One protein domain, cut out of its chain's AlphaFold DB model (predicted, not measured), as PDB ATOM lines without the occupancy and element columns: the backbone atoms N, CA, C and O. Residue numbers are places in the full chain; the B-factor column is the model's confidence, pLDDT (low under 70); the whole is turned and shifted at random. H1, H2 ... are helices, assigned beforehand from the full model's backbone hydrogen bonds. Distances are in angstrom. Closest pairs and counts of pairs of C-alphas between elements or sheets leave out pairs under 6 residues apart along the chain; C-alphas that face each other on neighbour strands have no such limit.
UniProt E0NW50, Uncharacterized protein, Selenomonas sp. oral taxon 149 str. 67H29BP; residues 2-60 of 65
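Overview. This is residues 2 to 60 of the 65 residues of an uncharacterized protein of Selenomonas sp. oral taxon 149 str. 67H29BP (UniProt E0NW50). There is little regular structure here: look for an open arch of chain, with the helix H3 as one leg and the short helices H1 and H2 near the other end, and no core between them. The long link from H2 to H3 makes the top of the arch. The printed part has 59 residues, 22 of them in three named helices in the order H1, H2, H3, and no named strand; the class is all helix. It is extended, with a radius of gyration of the C-alphas of 17.6 A and spans of 39 by 33 by 21 A.

Arrangement. Start at H3, residues 46 to 58, which is apart from H1, residues 2 to 6, and from H2, residues 13 to 16. H1 and H2 are also apart. In H1 and H3 every O i to N i+4 pair is within hydrogen-bond range; H2 is too short for such a pair, but its one O i to N i+3 pair is within range.

Along the chain. Find C-alpha 46 at (80.879, 23.835, 4.760); from there H3 runs 18.6 A to C-alpha 58 at (89.345, 7.604, 1.587). H1 begins at C-alpha 2, (95.864, 17.963, 29.414), and spans 6.0 A; H2 spans 5.8 A.

Size, cuts and confidence. The two C-alphas farthest apart, of Asp 29 and Gly 60, are 42.2 A apart. Residues 3 to 13 and 32 to 60 stand free. The link from H1 to H2 is short, and that from H2 to H3, 29 residues, is long. The printed part has no cut, and no printed residue is under 70 in pLDDT.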
ATOM      1  N   GLU A   2      96.681  18.965  28.713       89.00
ATOM      2  CA  GLU A   2      95.864  17.963  29.414       89.00
ATOM      3  C   GLU A   2      95.682  16.644  28.642       89.00
ATOM      4  O   GLU A   2      95.928  15.582  29.197       89.00
ATOM      5  N   GLU A   3      95.337  16.680  27.348       92.56
ATOM      6  CA  GLU A   3      95.183  15.450  26.545       92.56
ATOM      7  C   GLU A   3      96.494  14.648  26.425       92.56
ATOM      8  O   GLU A   3      96.473  13.418  26.439       92.56
ATOM      9  N   MET A   4      97.649  15.318  26.344       91.56
ATOM     10  CA  MET A   4      98.950  14.636  26.314       91.56
ATOM     11  C   MET A   4      99.266  13.988  27.665       91.56
ATOM     12  O   MET A   4      99.670  12.828  27.709       91.56
ATOM     13  N   GLU A   5      99.027  14.698  28.767       90.94
ATOM     14  CA  GLU A   5      99.191  14.147  30.119       90.94
ATOM     15  C   GLU A   5      98.263  12.945  30.338       90.94
ATOM     16  O   GLU A   5      98.700  11.896  30.807       90.94
ATOM     17  N   LYS A   6      97.004  13.044  29.892       94.38
ATOM     18  CA  LYS A   6      96.015  11.960  29.961       94.38
ATOM     19  C   LYS A   6      96.436  10.719  29.173       94.38
ATOM     20  O   LYS A   6      96.154   9.601  29.595       94.38
ATOM     21  N   ARG A   7      97.119  10.900  28.040       95.50
ATOM     22  CA  ARG A   7      97.691   9.804  27.241       95.50
ATOM     23  C   ARG A   7      99.015   9.263  27.798       95.50
ATOM     24  O   ARG A   7      99.573   8.347  27.202       95.50
ATOM     25  N   GLY A   8      99.508   9.792  28.921       94.31
ATOM     26  CA  GLY A   8     100.717   9.316  29.598       94.31
ATOM     27  C   GLY A   8     102.027   9.857  29.022       94.31
ATOM     28  O   GLY A   8     103.085   9.278  29.264       94.31
ATOM     29  N   TYR A   9     101.990  10.946  28.248       93.44
ATOM     30  CA  TYR A   9     103.218  11.579  27.767       93.44
ATOM     31  C   TYR A   9     103.946  12.303  28.908       93.44
ATOM     32  O   TYR A   9     103.357  13.107  29.629       93.44
ATOM     33  N   ASN A  10     105.260  12.080  29.012       91.12
ATOM     34  CA  ASN A  10     106.139  12.813  29.927       91.12
ATOM     35  C   ASN A  10     106.507  14.172  29.322       91.12
ATOM     36  O   ASN A  10     107.514  14.308  28.625       91.12
ATOM     37  N   VAL A  11     105.657  15.169  29.552       88.88
ATOM     38  CA  VAL A  11     105.848  16.535  29.053       88.88
ATOM     39  C   VAL A  11     106.693  17.366  30.018       88.88
ATOM     40  O   VAL A  11     106.490  17.330  31.231       88.88
ATOM     41  N   SER A  12     107.637  18.137  29.479       91.31
ATOM     42  CA  SER A  12     108.409  19.100  30.270       91.31
ATOM     43  C   SER A  12     107.527  20.285  30.671       91.31
ATOM     44  O   SER A  12     106.641  20.680  29.910       91.31
ATOM     45  N   ALA A  13     107.762  20.881  31.842       91.75
ATOM     46  CA  ALA A  13     106.930  21.975  32.351       91.75
ATOM     47  C   ALA A  13     106.927  23.203  31.419       91.75
ATOM     48  O   ALA A  13     105.907  23.873  31.276       91.75
ATOM     49  N   GLU A  14     108.038  23.449  30.726       93.31
ATOM     50  CA  GLU A  14     108.241  24.546  29.779       93.31
ATOM     51  C   GLU A  14     107.263  24.491  28.601       93.31
ATOM     52  O   GLU A  14     106.909  25.525  28.049       93.31
ATOM     53  N   TRP A  15     106.755  23.307  28.242       91.62
ATOM     54  CA  TRP A  15     105.777  23.160  27.157       91.62
ATOM     55  C   TRP A  15     104.409  23.759  27.508       91.62
ATOM     56  O   TRP A  15     103.571  23.938  26.627       91.62
ATOM     57  N   LYS A  16     104.161  24.055  28.791       91.69
ATOM     58  CA  LYS A  16     102.951  24.753  29.241       91.69
ATOM     59  C   LYS A  16     103.033  26.265  29.009       91.69
ATOM     60  O   LYS A  16     101.999  26.926  29.041       91.69
ATOM     61  N   ASP A  17     104.225  26.808  28.761       93.69
ATOM     62  CA  ASP A  17     104.391  28.206  28.369       93.69
ATOM     63  C   ASP A  17     104.132  28.359  26.864       93.69
ATOM     64  O   ASP A  17     104.890  27.868  26.027       93.69
ATOM     65  N   LYS A  18     103.071  29.092  26.510       92.44
ATOM     66  CA  LYS A  18     102.691  29.370  25.113       92.44
ATOM     67  C   LYS A  18     103.781  30.095  24.309       92.44
ATOM     68  O   LYS A  18     103.749  30.068  23.080       92.44
ATOM     69  N   ASN A  19     104.726  30.749  24.984       95.69
ATOM     70  CA  ASN A  19     105.813  31.492  24.353       95.69
ATOM     71  C   ASN A  19     107.112  30.677  24.231       95.69
ATOM     72  O   ASN A  19     108.071  31.158  23.625       95.69
ATOM     73  N   TYR A  20     107.164  29.457  24.776       95.12
ATOM     74  CA  TYR A  20     108.335  28.584  24.704       95.12
ATOM     75  C   TYR A  20     108.591  28.089  23.271       95.12
ATOM     76  O   TYR A  20     107.680  27.611  22.595       95.12
ATOM     77  N   ARG A  21     109.843  28.177  22.796       95.19
ATOM     78  CA  ARG A  21     110.252  27.804  21.420       95.19
ATOM     79  C   ARG A  21     111.294  26.683  21.376       95.19
ATOM     80  O   ARG A  21     112.019  26.537  20.394       95.19
ATOM     81  N   GLY A  22     111.363  25.869  22.426       93.00
ATOM     82  CA  GLY A  22     112.382  24.831  22.572       93.00
ATOM     83  C   GLY A  22     113.618  25.324  23.324       93.00
ATOM     84  O   GLY A  22     113.655  26.425  23.858       93.00
ATOM     85  N   ARG A  23     114.640  24.468  23.404       92.50
ATOM     86  CA  ARG A  23     115.838  24.719  24.228       92.50
ATOM     87  C   ARG A  23     116.841  25.683  23.594       92.50
ATOM     88  O   ARG A  23     117.647  26.257  24.312       92.50
ATOM     89  N   THR A  24     116.815  25.812  22.271       95.12
ATOM     90  CA  THR A  24     117.842  26.542  21.511       95.12
ATOM     91  C   THR A  24     117.381  27.928  21.075       95.12
ATOM     92  O   THR A  24     118.206  28.817  20.911       95.12
ATOM     93  N   ALA A  25     116.079  28.115  20.859       95.50
ATOM     94  CA  ALA A  25     115.526  29.379  20.392       95.50
ATOM     95  C   ALA A  25     115.036  30.230  21.567       95.50
ATOM     96  O   ALA A  25     114.537  29.702  22.564       95.50
ATOM     97  N   GLU A  26     115.141  31.549  21.422       94.50
ATOM     98  CA  GLU A  26     114.579  32.484  22.390       94.50
ATOM     99  C   GLU A  26     113.048  32.396  22.423       94.50
ATOM    100  O   GLU A  26     112.386  32.090  21.422       94.50
ATOM    101  N   LYS A  27     112.481  32.657  23.605       94.56
ATOM    102  CA  LYS A  27     111.031  32.740  23.778       94.56
ATOM    103  C   LYS A  27     110.468  33.900  22.963       94.56
ATOM    104  O   LYS A  27     111.138  34.907  22.752       94.56
ATOM    105  N   TYR A  28     109.217  33.769  22.552       95.44
ATOM    106  CA  TYR A  28     108.512  34.886  21.935       95.44
ATOM    107  C   TYR A  28     108.032  35.897  22.972       95.44
ATOM    108  O   TYR A  28     107.866  35.578  24.153       95.44
ATOM    109  N   ASP A  29     107.773  37.112  22.502       95.62
ATOM    110  CA  ASP A  29     107.051  38.108  23.278       95.62
ATOM    111  C   ASP A  29     105.598  37.683  23.480       95.62
ATOM    112  O   ASP A  29     104.949  37.117  22.595       95.62
ATOM    113  N   ASN A  30     105.068  37.986  24.663       94.88
ATOM    114  CA  ASN A  30     103.684  37.679  24.976       94.88
ATOM    115  C   ASN A  30     102.759  38.677  24.267       94.88
ATOM    116  O   ASN A  30     102.677  39.846  24.649       94.88
ATOM    117  N   LEU A  31     102.067  38.203  23.234       92.88
ATOM    118  CA  LEU A  31     101.128  39.010  22.462       92.88
ATOM    119  C   LEU A  31      99.856  39.315  23.265       92.88
ATOM    120  O   LEU A  31      99.421  38.523  24.108       92.88
ATOM    121  N   LYS A  32      99.253  40.472  22.973       94.25
ATOM    122  CA  LYS A  32      97.942  40.847  23.511       94.25
ATOM    123  C   LYS A  32      96.860  39.951  22.916       94.25
ATOM    124  O   LYS A  32      96.960  39.526  21.770       94.25
ATOM    125  N   GLU A  33      95.829  39.688  23.707       91.56
ATOM    126  CA  GLU A  33      94.649  38.969  23.238       91.56
ATOM    127  C   GLU A  33      93.849  39.833  22.260       91.56
ATOM    128  O   GLU A  33      93.735  41.049  22.432       91.56
ATOM    129  N   GLU A  34      93.296  39.189  21.239       91.25
ATOM    130  CA  GLU A  34      92.499  39.823  20.196       91.25
ATOM    131  C   GLU A  34      91.165  39.088  20.055       91.25
ATOM    132  O   GLU A  34      91.098  37.861  20.160       91.25
ATOM    133  N   ILE A  35      90.090  39.848  19.834       88.69
ATOM    134  CA  ILE A  35      88.763  39.280  19.604       88.69
ATOM    135  C   ILE A  35      88.712  38.789  18.161       88.69
ATOM    136  O   ILE A  35      88.672  39.579  17.221       88.69
ATOM    137  N   ILE A  36      88.692  37.471  18.002       89.25
ATOM    138  CA  ILE A  36      88.600  36.804  16.705       89.25
ATOM    139  C   ILE A  36      87.156  36.398  16.400       89.25
ATOM    140  O   ILE A  36      86.402  35.994  17.285       89.25
ATOM    141  N   GLY A  37      86.769  36.512  15.129       89.62
ATOM    142  CA  GLY A  37      85.499  35.989  14.631       89.62
ATOM    143  C   GLY A  37      85.508  34.463  14.508       89.62
ATOM    144  O   GLY A  37      86.554  33.819  14.598       89.62
ATOM    145  N   SER A  38      84.329  33.886  14.271       88.50
ATOM    146  CA  SER A  38      84.180  32.466  13.947       88.50
ATOM    147  C   SER A  38      83.649  32.307  12.516       88.50
ATOM    148  O   SER A  38      82.621  32.916  12.205       88.50
ATOM    149  N   PRO A  39      84.306  31.509  11.653       92.12
ATOM    150  CA  PRO A  39      85.550  30.774  11.902       92.12
ATOM    151  C   PRO A  39      86.792  31.686  11.888       92.12
ATOM    152  O   PRO A  39      86.805  32.729  11.237       92.12
ATOM    153  N   ILE A  40      87.858  31.264  12.576       92.81
ATOM    154  CA  ILE A  40      89.157  31.971  12.576       92.81
ATOM    155  C   ILE A  40      89.768  31.969  11.165       92.81
ATOM    156  O   ILE A  40      90.350  32.956  10.719       92.81
ATOM    157  N   TYR A  41      89.609  30.848  10.462       92.12
ATOM    158  CA  TYR A  41      90.128  30.606   9.124       92.12
ATOM    159  C   TYR A  41      88.984  30.650   8.115       92.12
ATOM    160  O   TYR A  41      87.962  29.992   8.305       92.12
ATOM    161  N   LYS A  42      89.140  31.433   7.044       90.31
ATOM    162  CA  LYS A  42      88.065  31.668   6.064       90.31
ATOM    163  C   LYS A  42      87.719  30.407   5.280       90.31
ATOM    164  O   LYS A  42      86.576  30.231   4.871       90.31
ATOM    165  N   GLU A  43      88.709  29.547   5.084       92.44
ATOM    166  CA  GLU A  43      88.577  28.252   4.437       92.44
ATOM    167  C   GLU A  43      87.739  27.265   5.247       92.44
ATOM    168  O   GLU A  43      87.219  26.336   4.654       92.44
ATOM    169  N   HIS A  44      87.533  27.461   6.557       94.44
ATOM    170  CA  HIS A  44      86.696  26.579   7.383       94.44
ATOM    171  C   HIS A  44      85.196  26.822   7.146       94.44
ATOM    172  O   HIS A  44      84.439  27.181   8.050       94.44
ATOM    173  N   ASN A  45      84.772  26.639   5.902       94.25
ATOM    174  CA  ASN A  45      83.390  26.673   5.462       94.25
ATOM    175  C   ASN A  45      82.822  25.240   5.342       94.25
ATOM    176  O   ASN A  45      83.476  24.250   5.677       94.25
ATOM    177  N   ILE A  46      81.572  25.127   4.888       95.12
ATOM    178  CA  ILE A  46      80.879  23.835   4.760       95.12
ATOM    179  C   ILE A  46      81.519  22.952   3.675       95.12
ATOM    180  O   ILE A  46      81.562  21.735   3.837       95.12
ATOM    181  N   GLU A  47      82.040  23.545   2.599       96.44
ATOM    182  CA  GLU A  47      82.703  22.815   1.509       96.44
ATOM    183  C   GLU A  47      83.996  22.159   2.011       96.44
ATOM    184  O   GLU A  47      84.181  20.956   1.855       96.44
ATOM    185  N   TYR A  48      84.820  22.908   2.746       96.31
ATOM    186  CA  TYR A  48      86.035  22.390   3.374       96.31
ATOM    187  C   TYR A  48      85.747  21.268   4.374       96.31
ATOM    188  O   TYR A  48      86.491  20.289   4.454       96.31
ATOM    189  N   LEU A  49      84.652  21.383   5.132       94.69
ATOM    190  CA  LEU A  49      84.217  20.312   6.025       94.69
ATOM    191  C   LEU A  49      83.871  19.038   5.241       94.69
ATOM    192  O   LEU A  49      84.269  17.951   5.660       94.69
ATOM    193  N   ALA A  50      83.154  19.157   4.121       95.94
ATOM    194  CA  ALA A  50      82.811  18.018   3.275       95.94
ATOM    195  C   ALA A  50      84.071  17.341   2.711       95.94
ATOM    196  O   ALA A  50      84.222  16.129   2.866       95.94
ATOM    197  N   ASP A  51      85.012  18.121   2.176       96.88
ATOM    198  CA  ASP A  51      86.293  17.615   1.667       96.88
ATOM    199  C   ASP A  51      87.094  16.881   2.753       96.88
ATOM    200  O   ASP A  51      87.675  15.820   2.516       96.88
ATOM    201  N   CYS A  52      87.094  17.411   3.980       95.44
ATOM    202  CA  CYS A  52      87.740  16.764   5.119       95.44
ATOM    203  C   CYS A  52      87.084  15.418   5.468       95.44
ATOM    204  O   CYS A  52      87.789  14.456   5.780       95.44
ATOM    205  N   ILE A  53      85.751  15.330   5.416       95.94
ATOM    206  CA  ILE A  53      85.018  14.082   5.666       95.94
ATOM    207  C   ILE A  53      85.319  13.051   4.573       95.94
ATOM    208  O   ILE A  53      85.578  11.893   4.904       95.94
ATOM    209  N   GLU A  54      85.342  13.453   3.302       97.44
ATOM    210  CA  GLU A  54      85.720  12.562   2.197       97.44
ATOM    211  C   GLU A  54      87.169  12.081   2.339       97.44
ATOM    212  O   GLU A  54      87.426  10.882   2.265       97.44
ATOM    213  N   ASN A  55      88.109  12.964   2.698       97.44
ATOM    214  CA  ASN A  55      89.498  12.565   2.936       97.44
ATOM    215  C   ASN A  55      89.640  11.511   4.045       97.44
ATOM    216  O   ASN A  55      90.498  10.627   3.968       97.44
ATOM    217  N   LEU A  56      88.821  11.607   5.095       97.19
ATOM    218  CA  LEU A  56      88.780  10.598   6.151       97.19
ATOM    219  C   LEU A  56      88.213   9.274   5.627       97.19
ATOM    220  O   LEU A  56      88.798   8.226   5.907       97.19
ATOM    221  N   ARG A  57      87.141   9.308   4.826       96.56
ATOM    222  CA  ARG A  57      86.554   8.110   4.198       96.56
ATOM    223  C   ARG A  57      87.547   7.402   3.279       96.56
ATOM    224  O   ARG A  57      87.691   6.188   3.398       96.56
ATOM    225  N   ASP A  58      88.297   8.144   2.467       97.75
ATOM    226  CA  ASP A  58      89.345   7.604   1.587       97.75
ATOM    227  C   ASP A  58      90.478   6.921   2.366       97.75
ATOM    228  O   ASP A  58      91.110   5.979   1.886       97.75
ATOM    229  N   LYS A  59      90.719   7.358   3.608       97.81
ATOM    230  CA  LYS A  59      91.664   6.731   4.546       97.81
ATOM    231  C   LYS A  59      91.052   5.571   5.344       97.81
ATOM    232  O   LYS A  59      91.710   5.044   6.240       97.81
ATOM    233  N   GLY A  60      89.807   5.183   5.060       97.19
ATOM    234  CA  GLY A  60      89.072   4.140   5.781       97.19
ATOM    235  C   GLY A  60      88.582   4.560   7.172       97.19
ATOM    236  O   GLY A  60      88.247   3.708   7.996       97.19
TER     237      GLY A  60